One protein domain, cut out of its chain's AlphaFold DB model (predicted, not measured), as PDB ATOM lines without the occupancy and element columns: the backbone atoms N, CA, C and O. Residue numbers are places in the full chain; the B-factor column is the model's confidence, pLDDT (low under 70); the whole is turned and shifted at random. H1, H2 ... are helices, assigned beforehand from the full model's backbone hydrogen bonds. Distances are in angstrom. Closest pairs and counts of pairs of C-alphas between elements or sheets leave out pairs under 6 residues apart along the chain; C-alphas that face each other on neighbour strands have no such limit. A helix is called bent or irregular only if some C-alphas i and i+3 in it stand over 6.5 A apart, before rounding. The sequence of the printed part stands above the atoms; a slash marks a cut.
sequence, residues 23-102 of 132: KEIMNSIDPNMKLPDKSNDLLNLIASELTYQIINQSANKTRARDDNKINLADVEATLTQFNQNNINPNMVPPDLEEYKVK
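This is residues 23 to 102 of the 132 residues of the protein "TFIID_20kDa domain-containing protein" of Trichomonas vaginalis (UniProt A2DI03). One long helix, H2, makes the length of this open, loosely built model, with a short helix, H1, set crosswise near its first end and a third helix, H3, folded back from its far end. H3 packs on the last part of H2 so that the two make a V, and H1 and H3 lie over the same side of H2 with a wide gap between them; residues 87 to 102 form a tail with no named element. The printed part has 80 residues with three named helices, H1, H2 and H3 in that order, and no named strand; its class is all helix. The whole is loose, with a radius of gyration of the C-alphas of 16.1 A, and elongated, spanning 48 by 25 by 19 A.

Begin at H1, residues 23 to 29, and compare it with H2, residues 37 to 63: the two are close but not clearly touching, with 1 pair of C-alphas within 8 A. That closest pair is Lys 23 and Asn 40, 6.9 A apart, and the lines of the helices stand about perpendicular, at 88 degrees. Move along H2 and you find residues 41 to 52 standing free. Farther on, H2 touches H3, residues 72 to 86, with residues 54 to 62 alone, and H3 touches H2 with residues 74 to 79 alone. Look there for their closest C-alphas, those of Ser 58 and Asp 74, 5.0 A apart. H2 and H3 run opposite ways at a steep tilt of 60 degrees. H1 and H3 are apart. In H1, H2 and H3 every backbone O i to N i+4 pair is within hydrogen-bond range.

Find C-alpha 23 at (32.210, -5.962, -17.414), where H1 begins; the helix runs to C-alpha 29, 9.8 A away. Next find C-alpha 37 at (40.694, -5.676, -18.518); from there H2 runs 38.8 A to C-alpha 63. H3 begins at Leu 72 and runs 21.0 A to Asn 86, whose C-alpha is at (31.772, -4.333, 6.734). No helix is bent or irregular.

The C-alphas farthest apart are those of Asn 32 and Asp 66, at 50.7 A. The printed part has no cut, and both links are short: 7 residues between H1 and H2, 8 between H2 and H3. Read on past H3 to residues 87 to 102, whose C-alphas lie 9 to 22 A from the mean of the C-alphas. In the B-factor column these 16 residues have pLDDT under 70, while the mean of the printed part is 79.4.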
ATOM      1  N   LYS A  23      32.559  -6.893 -16.335       89.06
ATOM      2  CA  LYS A  23      32.210  -5.962 -17.414       89.06
ATOM      3  C   LYS A  23      30.720  -6.012 -17.704       89.06
ATOM      4  O   LYS A  23      30.131  -4.958 -17.915       89.06
ATOM      5  N   GLU A  24      30.116  -7.199 -17.675       89.44
ATOM      6  CA  GLU A  24      28.665  -7.357 -17.798       89.44
ATOM      7  C   GLU A  24      27.943  -6.663 -16.636       89.44
ATOM      8  O   GLU A  24      27.038  -5.857 -16.862       89.44
ATOM      9  N   ILE A  25      28.417  -6.876 -15.403       90.56
ATOM     10  CA  ILE A  25      27.882  -6.192 -14.217       90.56
ATOM     11  C   ILE A  25      28.021  -4.672 -14.367       90.56
ATOM     12  O   ILE A  25      27.049  -3.945 -14.173       90.56
ATOM     13  N   MET A  26      29.191  -4.170 -14.766       90.94
ATOM     14  CA  MET A  26      29.399  -2.734 -14.980       90.94
ATOM     15  C   MET A  26      28.493  -2.170 -16.075       90.94
ATOM     16  O   MET A  26      27.910  -1.110 -15.876       90.94
ATOM     17  N   ASN A  27      28.304  -2.896 -17.179       88.75
ATOM     18  CA  ASN A  27      27.408  -2.503 -18.265       88.75
ATOM     19  C   ASN A  27      25.935  -2.461 -17.817       88.75
ATOM     20  O   ASN A  27      25.159  -1.662 -18.337       88.75
ATOM     21  N   SER A  28      25.551  -3.283 -16.832       91.69
ATOM     22  CA  SER A  28      24.216  -3.235 -16.218       91.69
ATOM     23  C   SER A  28      24.005  -2.024 -15.297       91.69
ATOM     24  O   SER A  28      22.872  -1.572 -15.134       91.69
ATOM     25  N   ILE A  29      25.083  -1.485 -14.712       92.12
ATOM     26  CA  ILE A  29      25.050  -0.317 -13.817       92.12
ATOM     27  C   ILE A  29      25.118   0.981 -14.631       92.12
ATOM     28  O   ILE A  29      24.309   1.885 -14.429       92.12
ATOM     29  N   ASP A  30      26.081   1.073 -15.551       92.75
ATOM     30  CA  ASP A  30      26.241   2.183 -16.488       92.75
ATOM     31  C   ASP A  30      26.800   1.666 -17.828       92.75
ATOM     32  O   ASP A  30      27.999   1.384 -17.931       92.75
ATOM     33  N   PRO A  31      25.974   1.588 -18.888       91.44
ATOM     34  CA  PRO A  31      26.397   1.052 -20.180       91.44
ATOM     35  C   PRO A  31      27.419   1.931 -20.916       91.44
ATOM     36  O   PRO A  31      28.041   1.490 -21.885       91.44
ATOM     37  N   ASN A  32      27.620   3.181 -20.487       93.69
ATOM     38  CA  ASN A  32      28.637   4.060 -21.066       93.69
ATOM     39  C   ASN A  32      30.000   3.900 -20.381       93.69
ATOM     40  O   ASN A  32      31.019   4.360 -20.910       93.69
ATOM     41  N   MET A  33      30.038   3.252 -19.215       92.88
ATOM     42  CA  MET A  33      31.253   3.047 -18.444       92.88
ATOM     43  C   MET A  33      31.967   1.771 -18.896       92.88
ATOM     44  O   MET A  33      31.431   0.668 -18.849       92.88
ATOM     45  N   LYS A  34      33.226   1.911 -19.323       91.62
ATOM     46  CA  LYS A  34      34.064   0.774 -19.723       91.62
ATOM     47  C   LYS A  34      34.952   0.345 -18.565       91.62
ATOM     48  O   LYS A  34      35.740   1.149 -18.072       91.62
ATOM     49  N   LEU A  35      34.877  -0.929 -18.188       92.25
ATOM     50  CA  LEU A  35      35.784  -1.533 -17.216       92.25
ATOM     51  C   LEU A  35      37.050  -2.053 -17.930       92.25
ATOM     52  O   LEU A  35      36.940  -2.954 -18.767       92.25
ATOM     53  N   PRO A  36      38.250  -1.520 -17.626       95.25
ATOM     54  CA  PRO A  36      39.496  -2.020 -18.205       95.25
ATOM     55  C   PRO A  36      39.761  -3.483 -17.832       95.25
ATOM     56  O   PRO A  36      39.486  -3.892 -16.705       95.25
ATOM     57  N   ASP A  37      40.389  -4.247 -18.730       89.12
ATOM     58  CA  ASP A  37      40.694  -5.676 -18.518       89.12
ATOM     59  C   ASP A  37      41.456  -5.930 -17.215       89.12
ATOM     60  O   ASP A  37      41.071  -6.776 -16.416       89.12
ATOM     61  N   LYS A  38      42.478  -5.113 -16.935       91.25
ATOM     62  CA  LYS A  38      43.259  -5.219 -15.694       91.25
ATOM     63  C   LYS A  38      42.414  -4.993 -14.440       91.25
ATOM     64  O   LYS A  38      42.658  -5.626 -13.420       91.25
ATOM     65  N   SER A  39      41.440  -4.086 -14.497       92.56
ATOM     66  CA  SER A  39      40.519  -3.852 -13.382       92.56
ATOM     67  C   SER A  39      39.571  -5.038 -13.206       92.56
ATOM     68  O   SER A  39      39.337  -5.454 -12.078       92.56
ATOM     69  N   ASN A  40      39.092  -5.629 -14.303       89.94
ATOM     70  CA  ASN A  40      38.292  -6.852 -14.275       89.94
ATOM     71  C   ASN A  40      39.060  -8.041 -13.667       89.94
ATOM     72  O   ASN A  40      38.508  -8.786 -12.857       89.94
ATOM     73  N   ASP A  41      40.340  -8.197 -14.013       85.88
ATOM     74  CA  ASP A  41      41.203  -9.235 -13.441       85.88
ATOM     75  C   ASP A  41      41.429  -9.024 -11.937       85.88
ATOM     76  O   ASP A  41      41.348  -9.971 -11.154       85.88
ATOM     77  N   LEU A  42      41.659  -7.776 -11.514       88.69
ATOM     78  CA  LEU A  42      41.797  -7.430 -10.097       88.69
ATOM     79  C   LEU A  42      40.511  -7.701  -9.310       88.69
ATOM     80  O   LEU A  42      40.581  -8.233  -8.206       88.69
ATOM     81  N   LEU A  43      39.344  -7.379  -9.869       90.19
ATOM     82  CA  LEU A  43      38.059  -7.675  -9.232       90.19
ATOM     83  C   LEU A  43      37.832  -9.184  -9.092       90.19
ATOM     84  O   LEU A  43      37.402  -9.630  -8.033       90.19
ATOM     85  N   ASN A  44      38.198  -9.979 -10.101       86.06
ATOM     86  CA  ASN A  44      38.155 -11.441 -10.017       86.06
ATOM     87  C   ASN A  44      39.095 -11.997  -8.940       86.06
ATOM     88  O   ASN A  44      38.717 -12.909  -8.203       86.06
ATOM     89  N   LEU A  45      40.297 -11.429  -8.802       86.31
ATOM     90  CA  LEU A  45      41.225 -11.804  -7.736       86.31
ATOM     91  C   LEU A  45      40.641 -11.497  -6.349       86.31
ATOM     92  O   LEU A  45      40.661 -12.354  -5.470       86.31
ATOM     93  N   ILE A  46      40.085 -10.297  -6.168       85.44
ATOM     94  CA  ILE A  46      39.454  -9.881  -4.909       85.44
ATOM     95  C   ILE A  46      38.250 -10.773  -4.588       85.44
ATOM     96  O   ILE A  46      38.127 -11.248  -3.463       85.44
ATOM     97  N   ALA A  47      37.386 -11.047  -5.567       85.44
ATOM     98  CA  ALA A  47      36.234 -11.928  -5.397       85.44
ATOM     99  C   ALA A  47      36.646 -13.356  -5.014       85.44
ATOM    100  O   ALA A  47      36.024 -13.957  -4.136       85.44
ATOM    101  N   SER A  48      37.721 -13.876  -5.608       82.75
ATOM    102  CA  SER A  48      38.269 -15.194  -5.263       82.75
ATOM    103  C   SER A  48      38.771 -15.232  -3.817       82.75
ATOM    104  O   SER A  48      38.441 -16.152  -3.069       82.75
ATOM    105  N   GLU A  49      39.515 -14.208  -3.394       86.06
ATOM    106  CA  GLU A  49      40.030 -14.095  -2.025       86.06
ATOM    107  C   GLU A  49      38.897 -13.957  -0.996       86.06
ATOM    108  O   GLU A  49      38.884 -14.650   0.021       86.06
ATOM    109  N   LEU A  50      37.891 -13.122  -1.278       85.44
ATOM    110  CA  LEU A  50      36.706 -12.994  -0.426       85.44
ATOM    111  C   LEU A  50      35.944 -14.320  -0.325       85.44
ATOM    112  O   LEU A  50      35.578 -14.737   0.774       85.44
ATOM    113  N   THR A  51      35.762 -15.020  -1.446       85.62
ATOM    114  CA  THR A  51      35.108 -16.336  -1.475       85.62
ATOM    115  C   THR A  51      35.860 -17.341  -0.605       85.62
ATOM    116  O   THR A  51      35.254 -18.011   0.233       85.62
ATOM    117  N   TYR A  52      37.190 -17.397  -0.724       86.12
ATOM    118  CA  TYR A  52      38.034 -18.242   0.119       86.12
ATOM    119  C   TYR A  52      37.864 -17.922   1.612       86.12
ATOM    120  O   TYR A  52      37.709 -18.832   2.432       86.12
ATOM    121  N   GLN A  53      37.848 -16.638   1.983       84.75
ATOM    122  CA  GLN A  53      37.671 -16.217   3.374       84.75
ATOM    123  C   GLN A  53      36.310 -16.634   3.939       84.75
ATOM    124  O   GLN A  53      36.256 -17.154   5.059       84.75
ATOM    125  N   ILE A  54      35.229 -16.465   3.170       87.44
ATOM    126  CA  ILE A  54      33.883 -16.900   3.565       87.44
ATOM    127  C   ILE A  54      33.831 -18.422   3.725       87.44
ATOM    128  O   ILE A  54      33.343 -18.902   4.750       87.44
ATOM    129  N   ILE A  55      34.387 -19.191   2.782       87.19
ATOM    130  CA  ILE A  55      34.444 -20.660   2.877       87.19
ATOM    131  C   ILE A  55      35.210 -21.087   4.131       87.19
ATOM    132  O   ILE A  55      34.729 -21.927   4.889       87.19
ATOM    133  N   ASN A  56      36.375 -20.493   4.391       88.56
ATOM    134  CA  ASN A  56      37.207 -20.851   5.537       88.56
ATOM    135  C   ASN A  56      36.503 -20.569   6.876       88.56
ATOM    136  O   ASN A  56      36.525 -21.400   7.784       88.56
ATOM    137  N   GLN A  57      35.839 -19.417   7.005       87.81
ATOM    138  CA  GLN A  57      35.070 -19.087   8.208       87.81
ATOM    139  C   GLN A  57      33.856 -20.007   8.382       87.81
ATOM    140  O   GLN A  57      33.629 -20.508   9.484       87.81
ATOM    141  N   SER A  58      33.134 -20.295   7.298       87.75
ATOM    142  CA  SER A  58      31.993 -21.218   7.306       87.75
ATOM    143  C   SER A  58      32.427 -22.621   7.726       87.75
ATOM    144  O   SER A  58      31.840 -23.207   8.628       87.75
ATOM    145  N   ALA A  59      33.535 -23.119   7.169       86.44
ATOM    146  CA  ALA A  59      34.114 -24.408   7.532       86.44
ATOM    147  C   ALA A  59      34.536 -24.469   9.008       86.44
ATOM    148  O   ALA A  59      34.372 -25.503   9.650       86.44
ATOM    149  N   ASN A  60      35.052 -23.374   9.578       86.69
ATOM    150  CA  ASN A  60      35.362 -23.318  11.009       86.69
ATOM    151  C   ASN A  60      34.094 -23.418  11.874       86.69
ATOM    152  O   ASN A  60      34.125 -24.103  12.895       86.69
ATOM    153  N   LYS A  61      32.978 -22.798  11.459       83.88
ATOM    154  CA  LYS A  61      31.675 -22.948  12.137       83.88
ATOM    155  C   LYS A  61      31.146 -24.379  12.037       83.88
ATOM    156  O   LYS A  61      30.703 -24.927  13.042       83.88
ATOM    157  N   THR A  62      31.270 -25.010  10.869       85.44
ATOM    158  CA  THR A  62      30.923 -26.424  10.665       85.44
ATOM    159  C   THR A  62      31.733 -27.338  11.591       85.44
ATOM    160  O   THR A  62      31.152 -28.134  12.327       85.44
ATOM    161  N   ARG A  63      33.064 -27.167  11.640       83.69
ATOM    162  CA  ARG A  63      33.951 -27.952  12.520       83.69
ATOM    163  C   ARG A  63      33.648 -27.758  14.001       83.69
ATOM    164  O   ARG A  63      33.772 -28.705  14.759       83.69
ATOM    165  N   ALA A  64      33.238 -26.560  14.422       84.31
ATOM    166  CA  ALA A  64      32.858 -26.304  15.813       84.31
ATOM    167  C   ALA A  64      31.618 -27.103  16.262       84.31
ATOM    168  O   ALA A  64      31.344 -27.184  17.456       84.31
ATOM    169  N   ARG A  65      30.871 -27.679  15.312       80.75
ATOM    170  CA  ARG A  65      29.715 -28.548  15.553       80.75
ATOM    171  C   ARG A  65      30.016 -30.027  15.295       80.75
ATOM    172  O   ARG A  65      29.079 -30.814  15.231       80.75
ATOM    173  N   ASP A  66      31.290 -30.382  15.113       83.69
ATOM    174  CA  ASP A  66      31.758 -31.728  14.757       83.69
ATOM    175  C   ASP A  66      31.113 -32.307  13.478       83.69
ATOM    176  O   ASP A  66      31.038 -33.522  13.294       83.69
ATOM    177  N   ASP A  67      30.670 -31.439  12.563       84.44
ATOM    178  CA  ASP A  67      30.143 -31.843  11.258       84.44
ATOM    179  C   ASP A  67      31.281 -31.907  10.219       84.44
ATOM    180  O   ASP A  67      32.260 -31.156  10.273       84.44
ATOM    181  N   ASN A  68      31.167 -32.826   9.261       85.00
ATOM    182  CA  ASN A  68      32.136 -33.042   8.188       85.00
ATOM    183  C   ASN A  68      31.681 -32.470   6.837       85.00
ATOM    184  O   ASN A  68      32.430 -32.555   5.859       85.00
ATOM    185  N   LYS A  69      30.488 -31.868   6.775       87.81
ATOM    186  CA  LYS A  69      29.936 -31.242   5.574       87.81
ATOM    187  C   LYS A  69      29.565 -29.787   5.845       87.81
ATOM    188  O   LYS A  69      28.817 -29.494   6.769       87.81
ATOM    189  N   ILE A  70      30.060 -28.869   5.009       82.19
ATOM    190  CA  ILE A  70      29.683 -27.452   5.116       82.19
ATOM    191  C   ILE A  70      28.183 -27.322   4.854       82.19
ATOM    192  O   ILE A  70      27.693 -27.690   3.783       82.19
ATOM    193  N   ASN A  71      27.471 -26.783   5.841       81.69
ATOM    194  CA  ASN A  71      26.041 -26.533   5.760       81.69
ATOM    195  C   ASN A  71      25.777 -25.132   5.208       81.69
ATOM    196  O   ASN A  71      26.489 -24.182   5.536       81.69
ATOM    197  N   LEU A  72      24.705 -24.990   4.427       82.69
ATOM    198  CA  LEU A  72      24.276 -23.699   3.880       82.69
ATOM    199  C   LEU A  72      24.093 -22.648   4.991       82.69
ATOM    200  O   LEU A  72      24.618 -21.546   4.875       82.69
ATOM    201  N   ALA A  73      23.503 -23.045   6.122       82.62
ATOM    202  CA  ALA A  73      23.327 -22.181   7.291       82.62
ATOM    203  C   ALA A  73      24.646 -21.589   7.837       82.62
ATOM    204  O   ALA A  73      24.648 -20.482   8.372       82.62
ATOM    205  N   ASP A  74      25.784 -22.289   7.706       83.94
ATOM    206  CA  ASP A  74      27.086 -21.750   8.132       83.94
ATOM    207  C   ASP A  74      27.604 -20.690   7.165       83.94
ATOM    208  O   ASP A  74      28.172 -19.684   7.599       83.94
ATOM    209  N   VAL A  75      27.387 -20.904   5.867       85.81
ATOM    210  CA  VAL A  75      27.723 -19.936   4.817       85.81
ATOM    211  C   VAL A  75      26.883 -18.677   4.989       85.81
ATOM    212  O   VAL A  75      27.422 -17.574   5.033       85.81
ATOM    213  N   GLU A  76      25.582 -18.834   5.204       83.69
ATOM    214  CA  GLU A  76      24.641 -17.739   5.436       83.69
ATOM    215  C   GLU A  76      24.953 -16.947   6.708       83.69
ATOM    216  O   GLU A  76      25.013 -15.714   6.681       83.69
ATOM    217  N   ALA A  77      25.212 -17.635   7.826       83.25
ATOM    218  CA  ALA A  77      25.591 -16.987   9.077       83.25
ATOM    219  C   ALA A  77      26.917 -16.226   8.942       83.25
ATOM    220  O   ALA A  77      27.095 -15.166   9.544       83.25
ATOM    221  N   THR A  78      27.858 -16.758   8.162       87.19
ATOM    222  CA  THR A  78      29.146 -16.109   7.892       87.19
ATOM    223  C   THR A  78      28.972 -14.886   6.996       87.19
ATOM    224  O   THR A  78      29.504 -13.828   7.322       87.19
ATOM    225  N   LEU A  79      28.179 -14.979   5.925       84.75
ATOM    226  CA  LEU A  79      27.868 -13.853   5.039       84.75
ATOM    227  C   LEU A  79      27.111 -12.740   5.771       84.75
ATOM    228  O   LEU A  79      27.446 -11.568   5.615       84.75
ATOM    229  N   THR A  80      26.142 -13.094   6.614       81.38
ATOM    230  CA  THR A  80      25.388 -12.128   7.427       81.38
ATOM    231  C   THR A  80      26.320 -11.386   8.380       81.38
ATOM    232  O   THR A  80      26.321 -10.158   8.415       81.38
ATOM    233  N   GLN A  81      27.179 -12.116   9.098       81.62
ATOM    234  CA  GLN A  81      28.172 -11.524   9.994       81.62
ATOM    235  C   GLN A  81      29.187 -10.655   9.232       81.62
ATOM    236  O   GLN A  81      29.552  -9.575   9.694       81.62
ATOM    237  N   PHE A  82      29.638 -11.099   8.058       83.25
ATOM    238  CA  PHE A  82      30.540 -10.327   7.207       83.25
ATOM    239  C   PHE A  82      29.890  -9.014   6.748       83.25
ATOM    240  O   PHE A  82      30.499  -7.953   6.892       83.25
ATOM    241  N   ASN A  83      28.643  -9.061   6.273       77.00
ATOM    242  CA  ASN A  83      27.895  -7.883   5.835       77.00
ATOM    243  C   ASN A  83      27.634  -6.898   6.976       77.00
ATOM    244  O   ASN A  83      27.842  -5.695   6.790       77.00
ATOM    245  N   GLN A  84      27.242  -7.406   8.151       75.12
ATOM    246  CA  GLN A  84      26.965  -6.590   9.332       75.12
ATOM    247  C   GLN A  84      28.182  -5.797   9.807       75.12
ATOM    248  O   GLN A  84      28.044  -4.663  10.259       75.12
ATOM    249  N   ASN A  85      29.372  -6.379   9.661       77.06
ATOM    250  CA  ASN A  85      30.613  -5.772  10.124       77.06
ATOM    251  C   ASN A  85      31.281  -4.853   9.089       77.06
ATOM    252  O   ASN A  85      32.121  -4.048   9.485       77.06
ATOM    253  N   ASN A  86      30.959  -4.964   7.789       70.19
ATOM    254  CA  ASN A  86      31.772  -4.333   6.734       70.19
ATOM    255  C   ASN A  86      31.017  -3.490   5.692       70.19
ATOM    256  O   ASN A  86      31.628  -2.590   5.124       70.19
ATOM    257  N   ILE A  87      29.744  -3.775   5.385       68.44
ATOM    258  CA  ILE A  87      29.072  -3.180   4.208       68.44
ATOM    259  C   ILE A  87      27.774  -2.476   4.592       68.44
ATOM    260  O   ILE A  87      27.622  -1.278   4.362       68.44
ATOM    261  N   ASN A  88      26.818  -3.214   5.157       56.38
ATOM    262  CA  ASN A  88      25.514  -2.679   5.523       56.38
ATOM    263  C   ASN A  88      24.941  -3.481   6.704       56.38
ATOM    264  O   ASN A  88      24.541  -4.631   6.506       56.38
ATOM    265  N   PRO A  89      24.846  -2.887   7.908       58.81
ATOM    266  CA  PRO A  89      24.371  -3.578   9.107       58.81
ATOM    267  C   PRO A  89      22.930  -4.099   9.014       58.81
ATOM    268  O   PRO A  89      22.553  -4.963   9.801       58.81
ATOM    269  N   ASN A  90      22.143  -3.629   8.042       55.16
ATOM    270  CA  ASN A  90      20.729  -3.977   7.896       55.16
ATOM    271  C   ASN A  90      20.431  -4.894   6.697       55.16
ATOM    272  O   ASN A  90      19.264  -5.173   6.426       55.16
ATOM    273  N   MET A  91      21.447  -5.352   5.955       55.44
ATOM    274  CA  MET A  91      21.237  -6.257   4.824       55.44
ATOM    275  C   MET A  91      21.211  -7.711   5.302       55.44
ATOM    276  O   MET A  91      22.237  -8.281   5.672       55.44
ATOM    277  N   VAL A  92      20.029  -8.314   5.248       57.00
ATOM    278  CA  VAL A  92      19.822  -9.757   5.389       57.00
ATOM    279  C   VAL A  92      19.831 -10.346   3.970       57.00
ATOM    280  O   VAL A  92      19.086  -9.833   3.132       57.00
ATOM    281  N   PRO A  93      20.686 -11.337   3.647       53.00
ATOM    282  CA  PRO A  93      20.623 -12.032   2.361       53.00
ATOM    283  C   PRO A  93      19.176 -12.423   1.986       53.00
ATOM    284  O   PRO A  93      18.438 -12.895   2.857       53.00
ATOM    285  N   PRO A  94      18.736 -12.185   0.734       50.62
ATOM    286  CA  PRO A  94      17.390 -12.554   0.305       50.62
ATOM    287  C   PRO A  94      17.241 -14.085   0.367       50.62
ATOM    288  O   PRO A  94      18.169 -14.788  -0.016       50.62
ATOM    289  N   ASP A  95      16.097 -14.554   0.881       48.06
ATOM    290  CA  ASP A  95      15.716 -15.942   1.250       48.06
ATOM    291  C   ASP A  95      16.023 -16.442   2.681       48.06
ATOM    292  O   ASP A  95      15.790 -17.604   3.003       48.06
ATOM    293  N   LEU A  96      16.396 -15.566   3.619       49.25
ATOM    294  CA  LEU A  96      16.634 -15.949   5.027       49.25
ATOM    295  C   LEU A  96      15.409 -15.915   5.965       49.25
ATOM    296  O   LEU A  96      15.577 -15.953   7.188       49.25
ATOM    297  N   GLU A  97      14.172 -15.844   5.460       45.94
ATOM    298  CA  GLU A  97      12.996 -15.785   6.351       45.94
ATOM    299  C   GLU A  97      12.817 -17.043   7.227       45.94
ATOM    300  O   GLU A  97      12.229 -16.944   8.309       45.94
ATOM    301  N   GLU A  98      13.371 -18.196   6.833       46.12
ATOM    302  CA  GLU A  98      13.220 -19.459   7.574       46.12
ATOM    303  C   GLU A  98      14.250 -19.681   8.691       46.12
ATOM    304  O   GLU A  98      13.949 -20.367   9.671       46.12
ATOM    305  N   TYR A  99      15.416 -19.034   8.638       45.03
ATOM    306  CA  TYR A  99      16.436 -19.125   9.687       45.03
ATOM    307  C   TYR A  99      16.574 -17.800  10.426       45.03
ATOM    308  O   TYR A  99      17.658 -17.232  10.558       45.03
ATOM    309  N   LYS A 100      15.463 -17.323  11.000       46.66
ATOM    310  CA  LYS A 100      15.557 -16.418  12.148       46.66
ATOM    311  C   LYS A 100      16.306 -17.174  13.239       46.66
ATOM    312  O   LYS A 100      15.702 -17.923  14.008       46.66
ATOM    313  N   VAL A 101      17.624 -16.975  13.312       49.19
ATOM    314  CA  VAL A 101      18.381 -17.184  14.543       49.19
ATOM    315  C   VAL A 101      17.665 -16.308  15.554       49.19
ATOM    316  O   VAL A 101      17.832 -15.088  15.559       49.19
ATOM    317  N   LYS A 102      16.757 -16.903  16.336       49.50
ATOM    318  CA  LYS A 102      16.180 -16.206  17.475       49.50
ATOM    319  C   LYS A 102      17.390 -15.736  18.271       49.50
ATOM    320  O   LYS A 102      18.226 -16.591  18.587       49.50
TER     321      LYS A 102